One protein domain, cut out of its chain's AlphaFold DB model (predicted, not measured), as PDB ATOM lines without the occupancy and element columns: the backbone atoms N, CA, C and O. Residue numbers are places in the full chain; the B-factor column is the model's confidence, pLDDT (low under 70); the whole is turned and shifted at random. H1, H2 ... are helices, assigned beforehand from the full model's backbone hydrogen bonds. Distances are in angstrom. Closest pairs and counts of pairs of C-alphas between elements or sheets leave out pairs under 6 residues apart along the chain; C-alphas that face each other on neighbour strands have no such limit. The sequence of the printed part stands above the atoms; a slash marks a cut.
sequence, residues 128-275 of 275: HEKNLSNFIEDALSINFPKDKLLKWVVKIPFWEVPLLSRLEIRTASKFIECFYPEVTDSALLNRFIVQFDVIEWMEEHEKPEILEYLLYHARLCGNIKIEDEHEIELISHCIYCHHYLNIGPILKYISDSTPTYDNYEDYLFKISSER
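This is residues 128 to 275 of the 275 residues of an uncharacterized protein of Araneus ventricosus (UniProt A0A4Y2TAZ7). Two helical hairpins, H5 with H6 and H7 with H8, stand side by side as a four-helix bundle; H1 to H4 and their long links form a looser group to one side, where H4 crosses H6. Residues 265 to 275, most of H9 and the tail, stick out. The printed part has 148 residues with nine named helices, H1 to H9 in order, and no named strand: all helix. It is compact, radius of gyration of the C-alphas 16.0 A, and spans 40 by 32 by 28 A.

Start at H1, residues 128 to 141; H2, residues 146 to 155, is close but not clearly touching it, closest C-alphas Leu 140 and Lys 146, 6.8 A. H3, residues 169 to 173, only just touches H1, at its residues 133 to 137 alone, with 3 pairs of C-alphas within 8 A, the closest Ser 133 and Thr 171, 5.9 A. H4, residues 186 to 195, touches H2 at a steep tilt of 57 degrees, closest C-alphas Val 154 and Phe 192, 6.2 A. H5, residues 198 to 204, and H6, residues 208 to 220, the hub, form a hairpin, closest C-alphas Val 198 and Leu 214, 7.2 A. H7, residues 228 to 240, and H8, residues 244 to 254, form another, closest C-alphas Cys 238 and Tyr 244, 6.0 A. H8 touches H6, closest C-alphas Asn 246 and Pro 208, 4.8 A. H9, residues 262 to 273, touches no helix. Not every O i to N i+4 pair is within hydrogen-bond range in H5 (2 of 3), H7 (7 of 9) and H8 (5 of 7).

Find C-alpha 128 at (44.560, 37.510, -65.401); H1 runs 19.9 A from there. H6 measures 18.3 A, H7 19.2 A; H9 ends at C-alpha 273, (45.826, 1.569, -34.683).

The printed part has no cut. The links H2 to H3 and H3 to H4 are long. Mean pLDDT of the printed part is 74.4; residues 222 to 232 and 254 to 275 are among those under 70.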
ATOM      1  N   HIS A 128      43.698  37.104 -66.514       80.31
ATOM      2  CA  HIS A 128      44.560  37.510 -65.401       80.31
ATOM      3  C   HIS A 128      44.838  36.354 -64.436       80.31
ATOM      4  O   HIS A 128      45.996  36.151 -64.073       80.31
ATOM      5  N   GLU A 129      43.814  35.566 -64.103       79.81
ATOM      6  CA  GLU A 129      43.926  34.360 -63.272       79.81
ATOM      7  C   GLU A 129      44.924  33.369 -63.865       79.81
ATOM      8  O   GLU A 129      45.853  32.925 -63.188       79.81
ATOM      9  N   LYS A 130      44.802  33.089 -65.165       83.06
ATOM     10  CA  LYS A 130      45.696  32.183 -65.880       83.06
ATOM     11  C   LYS A 130      47.139  32.674 -65.887       83.06
ATOM     12  O   LYS A 130      48.059  31.894 -65.662       83.06
ATOM     13  N   ASN A 131      47.370  33.966 -66.131       84.19
ATOM     14  CA  ASN A 131      48.734  34.507 -66.110       84.19
ATOM     15  C   ASN A 131      49.346  34.477 -64.709       84.19
ATOM     16  O   ASN A 131      50.527  34.159 -64.574       84.19
ATOM     17  N   LEU A 132      48.562  34.792 -63.675       84.62
ATOM     18  CA  LEU A 132      49.026  34.709 -62.293       84.62
ATOM     19  C   LEU A 132      49.330  33.257 -61.900       84.62
ATOM     20  O   LEU A 132      50.354  32.999 -61.270       84.62
ATOM     21  N   SER A 133      48.481  32.323 -62.324       85.00
ATOM     22  CA  SER A 133      48.659  30.888 -62.101       85.00
ATOM     23  C   SER A 133      49.942  30.390 -62.755       85.00
ATOM     24  O   SER A 133      50.803  29.863 -62.059       85.00
ATOM     25  N   ASN A 134      50.145  30.682 -64.045       86.88
ATOM     26  CA  ASN A 134      51.378  30.337 -64.759       86.88
ATOM     27  C   ASN A 134      52.621  30.909 -64.066       86.88
ATOM     28  O   ASN A 134      53.601  30.198 -63.880       86.88
ATOM     29  N   PHE A 135      52.578  32.172 -63.628       85.50
ATOM     30  CA  PHE A 135      53.697  32.786 -62.907       85.50
ATOM     31  C   PHE A 135      54.022  32.053 -61.597       85.50
ATOM     32  O   PHE A 135      55.191  31.851 -61.264       85.50
ATOM     33  N   ILE A 136      52.996  31.649 -60.845       85.06
ATOM     34  CA  ILE A 136      53.167  30.868 -59.617       85.06
ATOM     35  C   ILE A 136      53.735  29.487 -59.934       85.06
ATOM     36  O   ILE A 136      54.664  29.052 -59.258       85.06
ATOM     37  N   GLU A 137      53.225  28.805 -60.957       85.75
ATOM     38  CA  GLU A 137      53.746  27.504 -61.373       85.75
ATOM     39  C   GLU A 137      55.210  27.579 -61.817       85.75
ATOM     40  O   GLU A 137      56.018  26.747 -61.396       85.75
ATOM     41  N   ASP A 138      55.577  28.613 -62.575       86.19
ATOM     42  CA  ASP A 138      56.957  28.877 -62.976       86.19
ATOM     43  C   ASP A 138      57.847  29.113 -61.749       86.19
ATOM     44  O   ASP A 138      58.915  28.509 -61.630       86.19
ATOM     45  N   ALA A 139      57.400  29.925 -60.787       84.00
ATOM     46  CA  ALA A 139      58.137  30.153 -59.545       84.00
ATOM     47  C   ALA A 139      58.342  28.847 -58.757       84.00
ATOM     48  O   ALA A 139      59.450  28.568 -58.292       84.00
ATOM     49  N   LEU A 140      57.302  28.014 -58.654       81.00
ATOM     50  CA  LEU A 140      57.381  26.703 -58.010       81.00
ATOM     51  C   LEU A 140      58.355  25.760 -58.739       81.00
ATOM     52  O   LEU A 140      59.064  25.002 -58.079       81.00
ATOM     53  N   SER A 141      58.445  25.835 -60.071       81.25
ATOM     54  CA  SER A 141      59.358  25.003 -60.870       81.25
ATOM     55  C   SER A 141      60.843  25.326 -60.646       81.25
ATOM     56  O   SER A 141      61.692  24.440 -60.734       81.25
ATOM     57  N   ILE A 142      61.169  26.575 -60.290       83.94
ATOM     58  CA  ILE A 142      62.550  27.045 -60.058       83.94
ATOM     59  C   ILE A 142      62.976  26.804 -58.590       83.94
ATOM     60  O   ILE A 142      63.929  27.399 -58.091       83.94
ATOM     61  N   ASN A 143      62.282  25.913 -57.867       76.19
ATOM     62  CA  ASN A 143      62.477  25.660 -56.434       76.19
ATOM     63  C   ASN A 143      62.368  26.931 -55.574       76.19
ATOM     64  O   ASN A 143      63.052  27.069 -54.554       76.19
ATOM     65  N   PHE A 144      61.514  27.883 -55.965       77.88
ATOM     66  CA  PHE A 144      61.226  29.022 -55.104       77.88
ATOM     67  C   PHE A 144      60.530  28.535 -53.818       77.88
ATOM     68  O   PHE A 144      59.655  27.667 -53.893       77.88
ATOM     69  N   PRO A 145      60.870  29.077 -52.633       80.38
ATOM     70  CA  PRO A 145      60.267  28.628 -51.382       80.38
ATOM     71  C   PRO A 145      58.738  28.797 -51.385       80.38
ATOM     72  O   PRO A 145      58.231  29.923 -51.476       80.38
ATOM     73  N   LYS A 146      58.004  27.675 -51.289       80.62
ATOM     74  CA  LYS A 146      56.530  27.649 -51.349       80.62
ATOM     75  C   LYS A 146      55.898  28.530 -50.263       80.62
ATOM     76  O   LYS A 146      54.941  29.251 -50.530       80.62
ATOM     77  N   ASP A 147      56.485  28.539 -49.068       78.19
ATOM     78  CA  ASP A 147      56.056  29.333 -47.911       78.19
ATOM     79  C   ASP A 147      56.132  30.846 -48.175       78.19
ATOM     80  O   ASP A 147      55.221  31.594 -47.815       78.19
ATOM     81  N   LYS A 148      57.193  31.314 -48.844       84.06
ATOM     82  CA  LYS A 148      57.349  32.726 -49.217       84.06
ATOM     83  C   LYS A 148      56.334  33.135 -50.271       84.06
ATOM     84  O   LYS A 148      55.771  34.226 -50.169       84.06
ATOM     85  N   LEU A 149      56.107  32.274 -51.263       84.00
ATOM     86  CA  LEU A 149      55.140  32.529 -52.327       84.00
ATOM     87  C   LEU A 149      53.725  32.595 -51.759       84.00
ATOM     88  O   LEU A 149      53.000  33.549 -52.020       84.00
ATOM     89  N   LEU A 150      53.377  31.652 -50.891       82.19
ATOM     90  CA  LEU A 150      52.093  31.621 -50.208       82.19
ATOM     91  C   LEU A 150      51.887  32.841 -49.306       82.19
ATOM     92  O   LEU A 150      50.854  33.504 -49.382       82.19
ATOM     93  N   LYS A 151      52.905  33.215 -48.516       84.44
ATOM     94  CA  LYS A 151      52.897  34.459 -47.730       84.44
ATOM     95  C   LYS A 151      52.681  35.683 -48.605       84.44
ATOM     96  O   LYS A 151      52.034  36.621 -48.152       84.44
ATOM     97  N   TRP A 152      53.233  35.709 -49.815       84.50
ATOM     98  CA  TRP A 152      53.012  36.800 -50.755       84.50
ATOM     99  C   TRP A 152      51.573  36.797 -51.274       84.50
ATOM    100  O   TRP A 152      50.891  37.800 -51.104       84.50
ATOM    101  N   VAL A 153      51.083  35.668 -51.794       80.44
ATOM    102  CA  VAL A 153      49.731  35.518 -52.361       80.44
ATOM    103  C   VAL A 153      48.640  35.916 -51.360       80.44
ATOM    104  O   VAL A 153      47.763  36.719 -51.687       80.44
ATOM    105  N   VAL A 154      48.744  35.419 -50.124       78.06
ATOM    106  CA  VAL A 154      47.764  35.630 -49.045       78.06
ATOM    107  C   VAL A 154      47.836  37.044 -48.449       78.06
ATOM    108  O   VAL A 154      46.860  37.536 -47.882       78.06
ATOM    109  N   LYS A 155      48.983  37.733 -48.561       78.81
ATOM    110  CA  LYS A 155      49.152  39.120 -48.083       78.81
ATOM    111  C   LYS A 155      48.505  40.160 -48.985       78.81
ATOM    112  O   LYS A 155      48.368  41.300 -48.544       78.81
ATOM    113  N   ILE A 156      48.175  39.818 -50.226       69.06
ATOM    114  CA  ILE A 156      47.621  40.799 -51.150       69.06
ATOM    115  C   ILE A 156      46.189  41.134 -50.688       69.06
ATOM    116  O   ILE A 156      45.350  40.233 -50.639       69.06
ATOM    117  N   PRO A 157      45.907  42.395 -50.308       56.16
ATOM    118  CA  PRO A 157      44.655  42.775 -49.674       56.16
ATOM    119  C   PRO A 157      43.571  42.944 -50.738       56.16
ATOM    120  O   PRO A 157      43.292  44.053 -51.178       56.16
ATOM    121  N   PHE A 158      42.955  41.846 -51.158       56.91
ATOM    122  CA  PHE A 158      41.752  41.879 -51.985       56.91
ATOM    123  C   PHE A 158      40.639  41.225 -51.185       56.91
ATOM    124  O   PHE A 158      40.477  40.013 -51.190       56.91
ATOM    125  N   TRP A 159      39.947  42.050 -50.407       51.97
ATOM    126  CA  TRP A 159      38.997  41.622 -49.382       51.97
ATOM    127  C   TRP A 159      37.662  41.118 -49.952       51.97
ATOM    128  O   TRP A 159      36.784  40.756 -49.181       51.97
ATOM    129  N   GLU A 160      37.505  41.083 -51.278       58.69
ATOM    130  CA  GLU A 160      36.204  40.868 -51.922       58.69
ATOM    131  C   GLU A 160      36.121  39.604 -52.789       58.69
ATOM    132  O   GLU A 160      35.018  39.245 -53.187       58.69
ATOM    133  N   VAL A 161      37.233  38.907 -53.084       64.44
ATOM    134  CA  VAL A 161      37.199  37.738 -53.987       64.44
ATOM    135  C   VAL A 161      38.051  36.571 -53.458       64.44
ATOM    136  O   VAL A 161      39.220  36.798 -53.111       64.44
ATOM    137  N   PRO A 162      37.511  35.331 -53.395       69.75
ATOM    138  CA  PRO A 162      38.241  34.145 -52.939       69.75
ATOM    139  C   PRO A 162      39.535  33.877 -53.722       69.75
ATOM    140  O   PRO A 162      39.702  34.274 -54.869       69.75
ATOM    141  N   LEU A 163      40.477  33.150 -53.135       71.25
ATOM    142  CA  LEU A 163      41.743  32.771 -53.753       71.25
ATOM    143  C   LEU A 163      41.553  31.942 -55.033       71.25
ATOM    144  O   LEU A 163      42.329  32.118 -55.971       71.25
ATOM    145  N   LEU A 164      40.536  31.076 -55.079       66.00
ATOM    146  CA  LEU A 164      40.231  30.259 -56.259       66.00
ATOM    147  C   LEU A 164      39.639  31.071 -57.415       66.00
ATOM    148  O   LEU A 164      39.959  30.808 -58.564       66.00
ATOM    149  N   SER A 165      38.975  32.192 -57.132       67.94
ATOM    150  CA  SER A 165      38.610  33.161 -58.179       67.94
ATOM    151  C   SER A 165      39.811  33.897 -58.797       67.94
ATOM    152  O   SER A 165      39.664  34.659 -59.745       67.94
ATOM    153  N   ARG A 166      41.013  33.746 -58.219       71.56
ATOM    154  CA  ARG A 166      42.239  34.453 -58.634       71.56
ATOM    155  C   ARG A 166      43.268  33.529 -59.264       71.56
ATOM    156  O   ARG A 166      44.201  34.012 -59.908       71.56
ATOM    157  N   LEU A 167      43.156  32.234 -59.005       78.56
ATOM    158  CA  LEU A 167      44.115  31.217 -59.388       78.56
ATOM    159  C   LEU A 167      43.362  30.015 -59.908       78.56
ATOM    160  O   LEU A 167      42.405  29.577 -59.287       78.56
ATOM    161  N   GLU A 168      43.879  29.407 -60.967       81.75
ATOM    162  CA  GLU A 168      43.404  28.099 -61.378       81.75
ATOM    163  C   GLU A 168      43.490  27.149 -60.177       81.75
ATOM    164  O   GLU A 168      44.528  27.038 -59.512       81.75
ATOM    165  N   ILE A 169      42.391  26.455 -59.911       81.06
ATOM    166  CA  ILE A 169      42.217  25.509 -58.808       81.06
ATOM    167  C   ILE A 169      43.383  24.524 -58.661       81.06
ATOM    168  O   ILE A 169      43.838  24.246 -57.549       81.06
ATOM    169  N   ARG A 170      43.963  24.071 -59.778       82.06
ATOM    170  CA  ARG A 170      45.165  23.221 -59.810       82.06
ATOM    171  C   ARG A 170      46.382  23.893 -59.182       82.06
ATOM    172  O   ARG A 170      47.140  23.250 -58.459       82.06
ATOM    173  N   THR A 171      46.573  25.181 -59.452       83.81
ATOM    174  CA  THR A 171      47.673  25.975 -58.898       83.81
ATOM    175  C   THR A 171      47.444  26.240 -57.417       83.81
ATOM    176  O   THR A 171      48.351  26.030 -56.610       83.81
ATOM    177  N   ALA A 172      46.228  26.634 -57.037       81.81
ATOM    178  CA  ALA A 172      45.884  26.879 -55.642       81.81
ATOM    179  C   ALA A 172      46.011  25.613 -54.774       81.81
ATOM    180  O   ALA A 172      46.531  25.674 -53.660       81.81
ATOM    181  N   SER A 173      45.641  24.450 -55.320       84.69
ATOM    182  CA  SER A 173      45.738  23.150 -54.641       84.69
ATOM    183  C   SER A 173      47.164  22.784 -54.222       84.69
ATOM    184  O   SER A 173      47.356  22.131 -53.198       84.69
ATOM    185  N   LYS A 174      48.188  23.244 -54.956       85.75
ATOM    186  CA  LYS A 174      49.603  23.002 -54.606       85.75
ATOM    187  C   LYS A 174      50.004  23.654 -53.281       85.75
ATOM    188  O   LYS A 174      50.970  23.218 -52.656       85.75
ATOM    189  N   PHE A 175      49.292  24.693 -52.843       85.50
ATOM    190  CA  PHE A 175      49.567  25.345 -51.564       85.50
ATOM    191  C   PHE A 175      49.040  24.562 -50.364       85.50
ATOM    192  O   PHE A 175      49.568  24.736 -49.270       85.50
ATOM    193  N   ILE A 176      48.080  23.655 -50.558       86.81
ATOM    194  CA  ILE A 176      47.580  22.797 -49.477       86.81
ATOM    195  C   ILE A 176      48.709  21.903 -48.939       86.81
ATOM    196  O   ILE A 176      48.844  21.733 -47.728       86.81
ATOM    197  N   GLU A 177      49.601  21.436 -49.820       82.88
ATOM    198  CA  GLU A 177      50.805  20.667 -49.460       82.88
ATOM    199  C   GLU A 177      51.769  21.421 -48.528       82.88
ATOM    200  O   GLU A 177      52.678  20.817 -47.970       82.88
ATOM    201  N   CYS A 178      51.631  22.744 -48.384       80.75
ATOM    202  CA  CYS A 178      52.469  23.525 -47.469       80.75
ATOM    203  C   CYS A 178      52.010  23.427 -46.010       80.75
ATOM    204  O   CYS A 178      52.757  23.825 -45.119       80.75
ATOM    205  N   PHE A 179      50.784  22.961 -45.776       82.31
ATOM    206  CA  PHE A 179      50.187  22.875 -44.444       82.31
ATOM    207  C   PHE A 179      49.774  21.455 -44.070       82.31
ATOM    208  O   PHE A 179      49.731  21.131 -42.894       82.31
ATOM    209  N   TYR A 180      49.445  20.621 -45.051       81.44
ATOM    210  CA  TYR A 180      49.091  19.230 -44.817       81.44
ATOM    211  C   TYR A 180      50.345  18.332 -44.865       81.44
ATOM    212  O   TYR A 180      51.143  18.480 -45.793       81.44
ATOM    213  N   PRO A 181      50.519  17.364 -43.940       71.69
ATOM    214  CA  PRO A 181      49.606  17.020 -42.845       71.69
ATOM    215  C   PRO A 181      49.802  17.852 -41.565       71.69
ATOM    216  O   PRO A 181      48.922  17.849 -40.711       71.69
ATOM    217  N   GLU A 182      50.927  18.558 -41.418       73.81
ATOM    218  CA  GLU A 182      51.271  19.292 -40.195       73.81
ATOM    219  C   GLU A 182      51.315  20.813 -40.395       73.81
ATOM    220  O   GLU A 182      52.059  21.354 -41.223       73.81
ATOM    221  N   VAL A 183      50.570  21.529 -39.549       74.12
ATOM    222  CA  VAL A 183      50.501  22.991 -39.579       74.12
ATOM    223  C   VAL A 183      51.814  23.597 -39.092       74.12
ATOM    224  O   VAL A 183      52.096  23.628 -37.898       74.12
ATOM    225  N   THR A 184      52.590  24.173 -40.010       72.44
ATOM    226  CA  THR A 184      53.834  24.877 -39.647       72.44
ATOM    227  C   THR A 184      53.592  26.339 -39.226       72.44
ATOM    228  O   THR A 184      54.344  26.892 -38.427       72.44
ATOM    229  N   ASP A 185      52.545  26.990 -39.753       80.88
ATOM    230  CA  ASP A 185      52.229  28.412 -39.516       80.88
ATOM    231  C   ASP A 185      50.702  28.613 -39.459       80.88
ATOM    232  O   ASP A 185      50.038  28.766 -40.488       80.88
ATOM    233  N   SER A 186      50.133  28.586 -38.249       80.19
ATOM    234  CA  SER A 186      48.678  28.660 -38.030       80.19
ATOM    235  C   SER A 186      48.071  29.998 -38.458       80.19
ATOM    236  O   SER A 186      46.955  30.042 -38.969       80.19
ATOM    237  N   ALA A 187      48.811  31.101 -38.318       83.94
ATOM    238  CA  ALA A 187      48.347  32.419 -38.742       83.94
ATOM    239  C   ALA A 187      48.253  32.516 -40.271       83.94
ATOM    240  O   ALA A 187      47.311  33.114 -40.799       83.94
ATOM    241  N   LEU A 188      49.220  31.934 -40.984       84.44
ATOM    242  CA  LEU A 188      49.181  31.850 -42.441       84.44
ATOM    243  C   LEU A 188      48.061  30.920 -42.921       84.44
ATOM    244  O   LEU A 188      47.345  31.291 -43.850       84.44
ATOM    245  N   LEU A 189      47.883  29.767 -42.267       84.69
ATOM    246  CA  LEU A 189      46.810  28.821 -42.573       84.69
ATOM    247  C   LEU A 189      45.433  29.467 -42.422       84.69
ATOM    248  O   LEU A 189      44.638  29.397 -43.349       84.69
ATOM    249  N   ASN A 190      45.168  30.164 -41.314       82.50
ATOM    250  CA  ASN A 190      43.873  30.813 -41.100       82.50
ATOM    251  C   ASN A 190      43.553  31.819 -42.213       82.50
ATOM    252  O   ASN A 190      42.433  31.873 -42.709       82.50
ATOM    253  N   ARG A 191      44.548  32.597 -42.656       83.50
ATOM    254  CA  ARG A 191      44.359  33.536 -43.771       83.50
ATOM    255  C   ARG A 191      44.148  32.831 -45.107       83.50
ATOM    256  O   ARG A 191      43.356  33.311 -45.910       83.50
ATOM    257  N   PHE A 192      44.862  31.734 -45.349       85.31
ATOM    258  CA  PHE A 192      44.659  30.908 -46.533       85.31
ATOM    259  C   PHE A 192      43.238  30.342 -46.545       85.31
ATOM    260  O   PHE A 192      42.524  30.559 -47.510       85.31
ATOM    261  N   ILE A 193      42.805  29.720 -45.450       83.50
ATOM    262  CA  ILE A 193      41.485  29.104 -45.296       83.50
ATOM    263  C   ILE A 193      40.351  30.115 -45.455       83.50
ATOM    264  O   ILE A 193      39.367  29.798 -46.107       83.50
ATOM    265  N   VAL A 194      40.490  31.331 -44.912       80.50
ATOM    266  CA  VAL A 194      39.497  32.408 -45.103       80.50
ATOM    267  C   VAL A 194      39.342  32.791 -46.576       80.50
ATOM    268  O   VAL A 194      38.255  33.149 -47.010       80.50
ATOM    269  N   GLN A 195      40.425  32.723 -47.351       80.62
ATOM    270  CA  GLN A 195      40.398  33.062 -48.771       80.62
ATOM    271  C   GLN A 195      40.099  31.847 -49.659       80.62
ATOM    272  O   GLN A 195      39.708  32.029 -50.803       80.62
ATOM    273  N   PHE A 196      40.320  30.623 -49.195       83.12
ATOM    274  CA  PHE A 196      40.233  29.420 -50.014       83.12
ATOM    275  C   PHE A 196      38.789  28.923 -50.106       83.12
ATOM    276  O   PHE A 196      38.169  28.623 -49.087       83.12
ATOM    277  N   ASP A 197      38.272  28.808 -51.328       80.44
ATOM    278  CA  ASP A 197      36.937  28.268 -51.564       80.44
ATOM    279  C   ASP A 197      36.989  26.731 -51.532       80.44
ATOM    280  O   ASP A 197      37.403  26.065 -52.480       80.44
ATOM    281  N   VAL A 198      36.643  26.155 -50.379       80.44
ATOM    282  CA  VAL A 198      36.657  24.696 -50.180       80.44
ATOM    283  C   VAL A 198      35.586  24.008 -51.034       80.44
ATOM    284  O   VAL A 198      35.791  22.864 -51.440       80.44
ATOM    285  N   ILE A 199      34.475  24.698 -51.317       78.62
ATOM    286  CA  ILE A 199      33.355  24.148 -52.084       78.62
ATOM    287  C   ILE A 199      33.780  23.997 -53.540       78.62
ATOM    288  O   ILE A 199      33.756  22.884 -54.058       78.62
ATOM    289  N   GLU A 200      34.275  25.076 -54.154       80.06
ATOM    290  CA  GLU A 200      34.801  25.048 -55.523       80.06
ATOM    291  C   GLU A 200      35.955  24.033 -55.649       80.06
ATOM    292  O   GLU A 200      36.040  23.278 -56.616       80.06
ATOM    293  N   TRP A 201      36.814  23.923 -54.627       86.44
ATOM    294  CA  TRP A 201      37.883  22.925 -54.627       86.44
ATOM    295  C   TRP A 201      37.381  21.473 -54.714       86.44
ATOM    296  O   TRP A 201      37.962  20.657 -55.444       86.44
ATOM    297  N   MET A 202      36.315  21.151 -53.974       84.25
ATOM    298  CA  MET A 202      35.700  19.821 -53.945       84.25
ATOM    299  C   MET A 202      35.066  19.414 -55.274       84.25
ATOM    300  O   MET A 202      34.934  18.211 -55.523       84.25
ATOM    301  N   GLU A 203      34.674  20.371 -56.116       82.50
ATOM    302  CA  GLU A 203      34.074  20.078 -57.421       82.50
ATOM    303  C   GLU A 203      35.059  19.350 -58.346       82.50
ATOM    304  O   GLU A 203      34.649  18.514 -59.149       82.50
ATOM    305  N   GLU A 204      36.368  19.600 -58.199       84.44
ATOM    306  CA  GLU A 204      37.412  18.992 -59.038       84.44
ATOM    307  C   GLU A 204      38.254  17.908 -58.341       84.44
ATOM    308  O   GLU A 204      39.042  17.227 -59.004       84.44
ATOM    309  N   HIS A 205      38.130  17.736 -57.019       86.19
ATOM    310  CA  HIS A 205      39.031  16.872 -56.249       86.19
ATOM    311  C   HIS A 205      38.297  15.907 -55.312       86.19
ATOM    312  O   HIS A 205      37.685  16.319 -54.330       86.19
ATOM    313  N   GLU A 206      38.490  14.603 -55.522       90.50
ATOM    314  CA  GLU A 206      38.164  13.556 -54.545       90.50
ATOM    315  C   GLU A 206      39.403  13.218 -53.700       90.50
ATOM    316  O   GLU A 206      40.234  12.388 -54.073       90.50
ATOM    317  N   LYS A 207      39.576  13.925 -52.579       90.25
ATOM    318  CA  LYS A 207      40.689  13.724 -51.635       90.25
ATOM    319  C   LYS A 207      40.173  13.874 -50.203       90.25
ATOM    320  O   LYS A 207      40.307  14.959 -49.626       90.25
ATOM    321  N   PRO A 208      39.572  12.817 -49.634       87.88
ATOM    322  CA  PRO A 208      38.809  12.917 -48.397       87.88
ATOM    323  C   PRO A 208      39.653  13.358 -47.199       87.88
ATOM    324  O   PRO A 208      39.182  14.168 -46.411       87.88
ATOM    325  N   GLU A 209      40.908  12.922 -47.077       87.69
ATOM    326  CA  GLU A 209      41.777  13.275 -45.944       87.69
ATOM    327  C   GLU A 209      42.167  14.758 -45.962       87.69
ATOM    328  O   GLU A 209      42.256  15.416 -44.925       87.69
ATOM    329  N   ILE A 210      42.395  15.298 -47.163       88.12
ATOM    330  CA  ILE A 210      42.697  16.718 -47.350       88.12
ATOM    331  C   ILE A 210      41.437  17.548 -47.130       88.12
ATOM    332  O   ILE A 210      41.499  18.588 -46.478       88.12
ATOM    333  N   LEU A 211      40.299  17.086 -47.649       88.81
ATOM    334  CA  LEU A 211      39.020  17.742 -47.435       88.81
ATOM    335  C   LEU A 211      38.699  17.838 -45.943       88.81
ATOM    336  O   LEU A 211      38.358  18.906 -45.446       88.81
ATOM    337  N   GLU A 212      38.860  16.732 -45.225       87.31
ATOM    338  CA  GLU A 212      38.642  16.651 -43.788       87.31
ATOM    339  C   GLU A 212      39.492  17.678 -43.028       87.31
ATOM    340  O   GLU A 212      38.988  18.440 -42.200       87.31
ATOM    341  N   TYR A 213      40.773  17.758 -43.385       86.75
ATOM    342  CA  TYR A 213      41.701  18.746 -42.854       86.75
ATOM    343  C   TYR A 213      41.253  20.192 -43.145       86.75
ATOM    344  O   TYR A 213      41.246  21.037 -42.245       86.75
ATOM    345  N   LEU A 214      40.842  20.496 -44.381       86.81
ATOM    346  CA  LEU A 214      40.378  21.833 -44.765       86.81
ATOM    347  C   LEU A 214      39.095  22.228 -44.022       86.81
ATOM    348  O   LEU A 214      39.024  23.337 -43.491       86.81
ATOM    349  N   LEU A 215      38.114  21.324 -43.934       84.38
ATOM    350  CA  LEU A 215      36.850  21.550 -43.227       84.38
ATOM    351  C   LEU A 215      37.074  21.784 -41.728       84.38
ATOM    352  O   LEU A 215      36.502  22.718 -41.160       84.38
ATOM    353  N   TYR A 216      37.958  21.004 -41.096       83.56
ATOM    354  CA  TYR A 216      38.343  21.201 -39.698       83.56
ATOM    355  C   TYR A 216      38.868  22.622 -39.450       83.56
ATOM    356  O   TYR A 216      38.372  23.337 -38.574       83.56
ATOM    357  N   HIS A 217      39.832  23.072 -40.257       81.81
ATOM    358  CA  HIS A 217      40.426  24.398 -40.093       81.81
ATOM    359  C   HIS A 217      39.479  25.538 -40.477       81.81
ATOM    360  O   HIS A 217      39.491  26.590 -39.835       81.81
ATOM    361  N   ALA A 218      38.625  25.338 -41.476       80.19
ATOM    362  CA  ALA A 218      37.627  26.321 -41.879       80.19
ATOM    363  C   ALA A 218      36.538  26.518 -40.815       80.19
ATOM    364  O   ALA A 218      36.127  27.657 -40.572       80.19
ATOM    365  N   ARG A 219      36.166  25.458 -40.085       76.81
ATOM    366  CA  ARG A 219      35.296  25.557 -38.905       76.81
ATOM    367  C   ARG A 219      35.979  26.290 -37.751       76.81
ATOM    368  O   ARG A 219      35.377  27.190 -37.169       76.81
ATOM    369  N   LEU A 220      37.249  25.988 -37.462       77.19
ATOM    370  CA  LEU A 220      38.025  26.695 -36.429       77.19
ATOM    371  C   LEU A 220      38.176  28.198 -36.709       77.19
ATOM    372  O   LEU A 220      38.180  29.001 -35.779       77.19
ATOM    373  N   CYS A 221      38.287  28.589 -37.981       71.31
ATOM    374  CA  CYS A 221      38.380  29.992 -38.383       71.31
ATOM    375  C   CYS A 221      37.027  30.726 -38.384       71.31
ATOM    376  O   CYS A 221      37.003  31.928 -38.641       71.31
ATOM    377  N   GLY A 222      35.911  30.025 -38.145       64.56
ATOM    378  CA  GLY A 222      34.564  30.575 -38.308       64.56
ATOM    379  C   GLY A 222      34.209  30.910 -39.762       64.56
ATOM    380  O   GLY A 222      33.295  31.699 -39.988       64.56
ATOM    381  N   ASN A 223      34.943  30.348 -40.733       59.78
ATOM    382  CA  ASN A 223      34.730  30.590 -42.163       59.78
ATOM    383  C   ASN A 223      33.588  29.731 -42.729       59.78
ATOM    384  O   ASN A 223      32.948  30.094 -43.707       59.78
ATOM    385  N   ILE A 224      33.297  28.603 -42.080       57.16
ATOM    386  CA  ILE A 224      32.155  27.756 -42.413       57.16
ATOM    387  C   ILE A 224      30.944  28.235 -41.608       57.16
ATOM    388  O   ILE A 224      30.739  27.842 -40.462       57.16
ATOM    389  N   LYS A 225      30.142  29.103 -42.224       52.53
ATOM    390  CA  LYS A 225      28.699  29.174 -41.962       52.53
ATOM    391  C   LYS A 225      27.991  28.433 -43.092       52.53
ATOM    392  O   LYS A 225      27.277  29.033 -43.883       52.53
ATOM    393  N   ILE A 226      28.294  27.148 -43.234       53.69
ATOM    394  CA  ILE A 226      27.511  26.267 -44.100       53.69
ATOM    395  C   ILE A 226      26.253  25.994 -43.278       53.69
ATOM    396  O   ILE A 226      26.296  25.224 -42.325       53.69
ATOM    397  N   GLU A 227      25.201  26.768 -43.534       53.12
ATOM    398  CA  GLU A 227      23.880  26.535 -42.942       53.12
ATOM    399  C   GLU A 227      23.373  25.159 -43.395       53.12
ATOM    400  O   GLU A 227      23.730  24.724 -44.489       53.12
ATOM    401  N   ASP A 228      22.537  24.489 -42.597       50.19
ATOM    402  CA  ASP A 228      22.022  23.133 -42.874       50.19
ATOM    403  C   ASP A 228      21.448  22.963 -44.301       50.19
ATOM    404  O   ASP A 228      21.523  21.881 -44.885       50.19
ATOM    405  N   GLU A 229      20.926  24.038 -44.909       49.09
ATOM    406  CA  GLU A 229      20.464  24.057 -46.309       49.09
ATOM    407  C   GLU A 229      21.564  23.690 -47.322       49.09
ATOM    408  O   GLU A 229      21.283  23.048 -48.333       49.09
ATOM    409  N   HIS A 230      22.824  24.007 -47.028       63.62
ATOM    410  CA  HIS A 230      23.961  23.766 -47.914       63.62
ATOM    411  C   HIS A 230      24.518  22.334 -47.789       63.62
ATOM    412  O   HIS A 230      25.234  21.882 -48.680       63.62
ATOM    413  N   GLU A 231      24.200  21.574 -46.730       66.19
ATOM    414  CA  GLU A 231      24.686  20.190 -46.572       66.19
ATOM    415  C   GLU A 231      24.127  19.272 -47.667       66.19
ATOM    416  O   GLU A 231      24.867  18.537 -48.330       66.19
ATOM    417  N   ILE A 232      22.810  19.346 -47.894       67.62
ATOM    418  CA  ILE A 232      22.122  18.549 -48.916       67.62
ATOM    419  C   ILE A 232      22.640  18.916 -50.309       67.62
ATOM    420  O   ILE A 232      22.819  18.030 -51.149       67.62
ATOM    421  N   GLU A 233      22.925  20.196 -50.549       75.31
ATOM    422  CA  GLU A 233      23.501  20.674 -51.806       75.31
ATOM    423  C   GLU A 233      24.917  20.129 -52.022       75.31
ATOM    424  O   GLU A 233      25.196  19.597 -53.095       75.31
ATOM    425  N   LEU A 234      25.780  20.146 -51.001       78.06
ATOM    426  CA  LEU A 234      27.153  19.631 -51.087       78.06
ATOM    427  C   LEU A 234      27.207  18.116 -51.312       78.06
ATOM    428  O   LEU A 234      27.997  17.638 -52.131       78.06
ATOM    429  N   ILE A 235      26.353  17.346 -50.629       82.06
ATOM    430  CA  ILE A 235      26.250  15.895 -50.844       82.06
ATOM    431  C   ILE A 235      25.728  15.611 -52.254       82.06
ATOM    432  O   ILE A 235      26.293  14.778 -52.967       82.06
ATOM    433  N   SER A 236      24.678  16.319 -52.679       81.62
ATOM    434  CA  SER A 236      24.121  16.188 -54.030       81.62
ATOM    435  C   SER A 236      25.164  16.524 -55.094       81.62
ATOM    436  O   SER A 236      25.272  15.817 -56.096       81.62
ATOM    437  N   HIS A 237      25.983  17.548 -54.847       81.38
ATOM    438  CA  HIS A 237      27.077  17.941 -55.720       81.38
ATOM    439  C   HIS A 237      28.175  16.867 -55.782       81.38
ATOM    440  O   HIS A 237      28.608  16.497 -56.869       81.38
ATOM    441  N   CYS A 238      28.569  16.276 -54.649       85.06
ATOM    442  CA  CYS A 238      29.519  15.157 -54.638       85.06
ATOM    443  C   CYS A 238      28.997  13.947 -55.419       85.06
ATOM    444  O   CYS A 238      29.757  13.304 -56.139       85.06
ATOM    445  N   ILE A 239      27.698  13.646 -55.318       86.06
ATOM    446  CA  ILE A 239      27.065  12.577 -56.101       86.06
ATOM    447  C   ILE A 239      27.108  12.909 -57.597       86.06
ATOM    448  O   ILE A 239      27.425  12.030 -58.399       86.06
ATOM    449  N   TYR A 240      26.810  14.158 -57.965       86.25
ATOM    450  CA  TYR A 240      26.845  14.637 -59.347       86.25
ATOM    451  C   TYR A 240      28.254  14.559 -59.954       86.25
ATOM    452  O   TYR A 240      28.411  14.059 -61.066       86.25
ATOM    453  N   CYS A 241      29.276  14.974 -59.205       84.31
ATOM    454  CA  CYS A 241      30.681  14.930 -59.620       84.31
ATOM    455  C   CYS A 241      31.341  13.553 -59.422       84.31
ATOM    456  O   CYS A 241      32.523  13.395 -59.712       84.31
ATOM    457  N   HIS A 242      30.596  12.541 -58.960       88.69
ATOM    458  CA  HIS A 242      31.099  11.198 -58.641       88.69
ATOM    459  C   HIS A 242      32.211  11.156 -57.568       88.69
ATOM    460  O   HIS A 242      32.978  10.197 -57.520       88.69
ATOM    461  N   HIS A 243      32.277  12.153 -56.681       91.06
ATOM    462  CA  HIS A 243      33.239  12.259 -55.573       91.06
ATOM    463  C   HIS A 243      32.671  11.666 -54.272       91.06
ATOM    464  O   HIS A 243      32.483  12.355 -53.267       91.06
ATOM    465  N   TYR A 244      32.336  10.376 -54.290       89.06
ATOM    466  CA  TYR A 244      31.638   9.705 -53.189       89.06
ATOM    467  C   TYR A 244      32.442   9.657 -51.886       89.06
ATOM    468  O   TYR A 244      31.856   9.713 -50.804       89.06
ATOM    469  N   LEU A 245      33.773   9.572 -51.962       91.00
ATOM    470  CA  LEU A 245      34.632   9.495 -50.779       91.00
ATOM    471  C   LEU A 245      34.622  10.798 -49.967       91.00
ATOM    472  O   LEU A 245      34.793  10.757 -48.750       91.00
ATOM    473  N   ASN A 246      34.343  11.937 -50.606       89.38
ATOM    474  CA  ASN A 246      34.243  13.235 -49.937       89.38
ATOM    475  C   ASN A 246      32.990  13.367 -49.050       89.38
ATOM    476  O   ASN A 246      32.976  14.199 -48.144       89.38
ATOM    477  N   ILE A 247      31.960  12.531 -49.249       86.88
ATOM    478  CA  ILE A 247      30.705  12.582 -48.476       86.88
ATOM    479  C   ILE A 247      30.957  12.326 -46.983       86.88
ATOM    480  O   ILE A 247      30.366  12.991 -46.136       86.88
ATOM    481  N   GLY A 248      31.858  11.399 -46.642       85.88
ATOM    482  CA  GLY A 248      32.190  11.088 -45.246       85.88
ATOM    483  C   GLY A 248      32.724  12.302 -44.468       85.88
ATOM    484  O   GLY A 248      32.143  12.659 -43.442       85.88
ATOM    485  N   PRO A 249      33.793  12.966 -44.949       86.12
ATOM    486  CA  PRO A 249      34.299  14.210 -44.366       86.12
ATOM    487  C   PRO A 249      33.256  15.329 -44.253       86.12
ATOM    488  O   PRO A 249      33.197  15.993 -43.219       86.12
ATOM    489  N   ILE A 250      32.410  15.513 -45.274       83.56
ATOM    490  CA  ILE A 250      31.315  16.503 -45.272       83.56
ATOM    491  C   ILE A 250      30.368  16.222 -44.109       83.56
ATOM    492  O   ILE A 250      30.213  17.070 -43.235       83.56
ATOM    493  N   LEU A 251      29.828  15.002 -44.033       82.00
ATOM    494  CA  LEU A 251      28.929  14.588 -42.954       82.00
ATOM    495  C   LEU A 251      29.582  14.763 -41.577       82.00
ATOM    496  O   LEU A 251      28.917  15.160 -40.624       82.00
ATOM    497  N   LYS A 252      30.889  14.503 -41.452       80.44
ATOM    498  CA  LYS A 252      31.612  14.626 -40.178       80.44
ATOM    499  C   LYS A 252      31.717  16.072 -39.685       80.44
ATOM    500  O   LYS A 252      31.638  16.295 -38.480       80.44
ATOM    501  N   TYR A 253      31.932  17.036 -40.580       71.69
ATOM    502  CA  TYR A 253      32.243  18.419 -40.194       71.69
ATOM    503  C   TYR A 253      31.100  19.411 -40.392       71.69
ATOM    504  O   TYR A 253      31.141  20.471 -39.759       71.69
ATOM    505  N   ILE A 254      30.107  19.062 -41.214       69.56
ATOM    506  CA  ILE A 254      28.905  19.862 -41.477       69.56
ATOM    507  C   ILE A 254      27.726  19.402 -40.616       69.56
ATOM    508  O   ILE A 254      27.009  20.268 -40.128       69.56
ATOM    509  N   SER A 255      27.580  18.102 -40.303       56.50
ATOM    510  CA  SER A 255      26.581  17.718 -39.302       56.50
ATOM    511  C   SER A 255      26.982  18.265 -37.936       56.50
ATOM    512  O   SER A 255      28.158  18.288 -37.550       56.50
ATOM    513  N   ASP A 256      25.977  18.723 -37.211       51.25
ATOM    514  CA  ASP A 256      26.038  19.605 -36.051       51.25
ATOM    515  C   ASP A 256      26.638  18.964 -34.775       51.25
ATOM    516  O   ASP A 256      26.248  19.240 -33.642       51.25
ATOM    517  N   SER A 257      27.624  18.079 -34.919       45.31
ATOM    518  CA  SER A 257      28.476  17.651 -33.820       45.31
ATOM    519  C   SER A 257      29.570  18.699 -33.625       45.31
ATOM    520  O   SER A 257      30.440  18.923 -34.467       45.31
ATOM    521  N   THR A 258      29.481  19.437 -32.525       45.50
ATOM    522  CA  THR A 258      30.573  20.275 -32.029       45.50
ATOM    523  C   THR A 258      31.795  19.377 -31.805       45.50
ATOM    524  O   THR A 258      31.716  18.457 -30.991       45.50
ATOM    525  N   PRO A 259      32.925  19.582 -32.507       45.41
ATOM    526  CA  PRO A 259      34.127  18.817 -32.226       45.41
ATOM    527  C   PRO A 259      34.700  19.330 -30.903       45.41
ATOM    528  O   PRO A 259      35.354  20.370 -30.847       45.41
ATOM    529  N   THR A 260      34.414  18.624 -29.813       45.34
ATOM    530  CA  THR A 260      35.181  18.762 -28.576       45.34
ATOM    531  C   THR A 260      36.599  18.246 -28.818       45.34
ATOM    532  O   THR A 260      36.823  17.382 -29.668       45.34
ATOM    533  N   TYR A 261      37.567  18.801 -28.085       43.69
ATOM    534  CA  TYR A 261      38.997  18.462 -28.162       43.69
ATOM    535  C   TYR A 261      39.259  16.940 -28.114       43.69
ATOM    536  O   TYR A 261      40.186  16.448 -28.752       43.69
ATOM    537  N   ASP A 262      38.373  16.191 -27.457       45.53
ATOM    538  CA  ASP A 262      38.419  14.733 -27.331       45.53
ATOM    539  C   ASP A 262      38.271  13.983 -28.675       45.53
ATOM    540  O   ASP A 262      38.894  12.943 -28.876       45.53
ATOM    541  N   ASN A 263      37.536  14.530 -29.653       49.56
ATOM    542  CA  ASN A 263      37.263  13.842 -30.926       49.56
ATOM    543  C   ASN A 263      38.469  13.807 -31.889       49.56
ATOM    544  O   ASN A 263      38.481  13.015 -32.834       49.56
ATOM    545  N   TYR A 264      39.467  14.677 -31.692       45.56
ATOM    546  CA  TYR A 264      40.661  14.748 -32.543       45.56
ATOM    547  C   TYR A 264      41.739  13.751 -32.099       45.56
ATOM    548  O   TYR A 264      42.323  13.066 -32.940       45.56
ATOM    549  N   GLU A 265      41.940  13.603 -30.787       51.31
ATOM    550  CA  GLU A 265      42.828  12.580 -30.218       51.31
ATOM    551  C   GLU A 265      42.317  11.167 -30.539       51.31
ATOM    552  O   GLU A 265      43.096  10.317 -30.964       51.31
ATOM    553  N   ASP A 266      41.000  10.936 -30.477       50.00
ATOM    554  CA  ASP A 266      40.398   9.656 -30.873       50.00
ATOM    555  C   ASP A 266      40.581   9.348 -32.369       50.00
ATOM    556  O   ASP A 266      40.790   8.195 -32.756       50.00
ATOM    557  N   TYR A 267      40.548  10.366 -33.234       44.69
ATOM    558  CA  TYR A 267      40.800  10.210 -34.669       44.69
ATOM    559  C   TYR A 267      42.272   9.883 -34.965       44.69
ATOM    560  O   TYR A 267      42.552   8.949 -35.721       44.69
ATOM    561  N   LEU A 268      43.211  10.588 -34.320       48.22
ATOM    562  CA  LEU A 268      44.645  10.288 -34.407       48.22
ATOM    563  C   LEU A 268      44.953   8.879 -33.886       48.22
ATOM    564  O   LEU A 268      45.713   8.137 -34.513       48.22
ATOM    565  N   PHE A 269      44.308   8.477 -32.789       51.66
ATOM    566  CA  PHE A 269      44.448   7.143 -32.221       51.66
ATOM    567  C   PHE A 269      43.933   6.064 -33.182       51.66
ATOM    568  O   PHE A 269      44.615   5.064 -33.416       51.66
ATOM    569  N   LYS A 270      42.779   6.286 -33.821       46.19
ATOM    570  CA  LYS A 270      42.166   5.312 -34.731       46.19
ATOM    571  C   LYS A 270      43.006   5.079 -35.989       46.19
ATOM    572  O   LYS A 270      43.267   3.927 -36.325       46.19
ATOM    573  N   ILE A 271      43.535   6.147 -36.590       42.34
ATOM    574  CA  ILE A 271      44.444   6.067 -37.748       42.34
ATOM    575  C   ILE A 271      45.782   5.413 -37.373       42.34
ATOM    576  O   ILE A 271      46.388   4.721 -38.190       42.34
ATOM    577  N   SER A 272      46.243   5.587 -36.132       47.94
ATOM    578  CA  SER A 272      47.469   4.943 -35.649       47.94
ATOM    579  C   SER A 272      47.313   3.453 -35.312       47.94
ATOM    580  O   SER A 272      48.313   2.741 -35.323       47.94
ATOM    581  N   SER A 273      46.090   2.974 -35.047       44.16
ATOM    582  CA  SER A 273      45.826   1.569 -34.683       44.16
ATOM    583  C   SER A 273      45.449   0.663 -35.863       44.16
ATOM    584  O   SER A 273      45.368  -0.550 -35.699       44.16
ATOM    585  N   GLU A 274      45.249   1.238 -37.053       45.56
ATOM    586  CA  GLU A 274      45.022   0.507 -38.311       45.56
ATOM    587  C   GLU A 274      46.320   0.306 -39.137       45.56
ATOM    588  O   GLU A 274      46.263  -0.060 -40.312       45.56
ATOM    589  N   ARG A 275      47.497   0.510 -38.523       39.75
ATOM    590  CA  ARG A 275      48.822   0.100 -39.039       39.75
ATOM    591  C   ARG A 275      49.349  -1.125 -38.304       39.75
ATOM    592  O   ARG A 275      50.008  -1.947 -38.981       39.75
TER     593      ARG A 275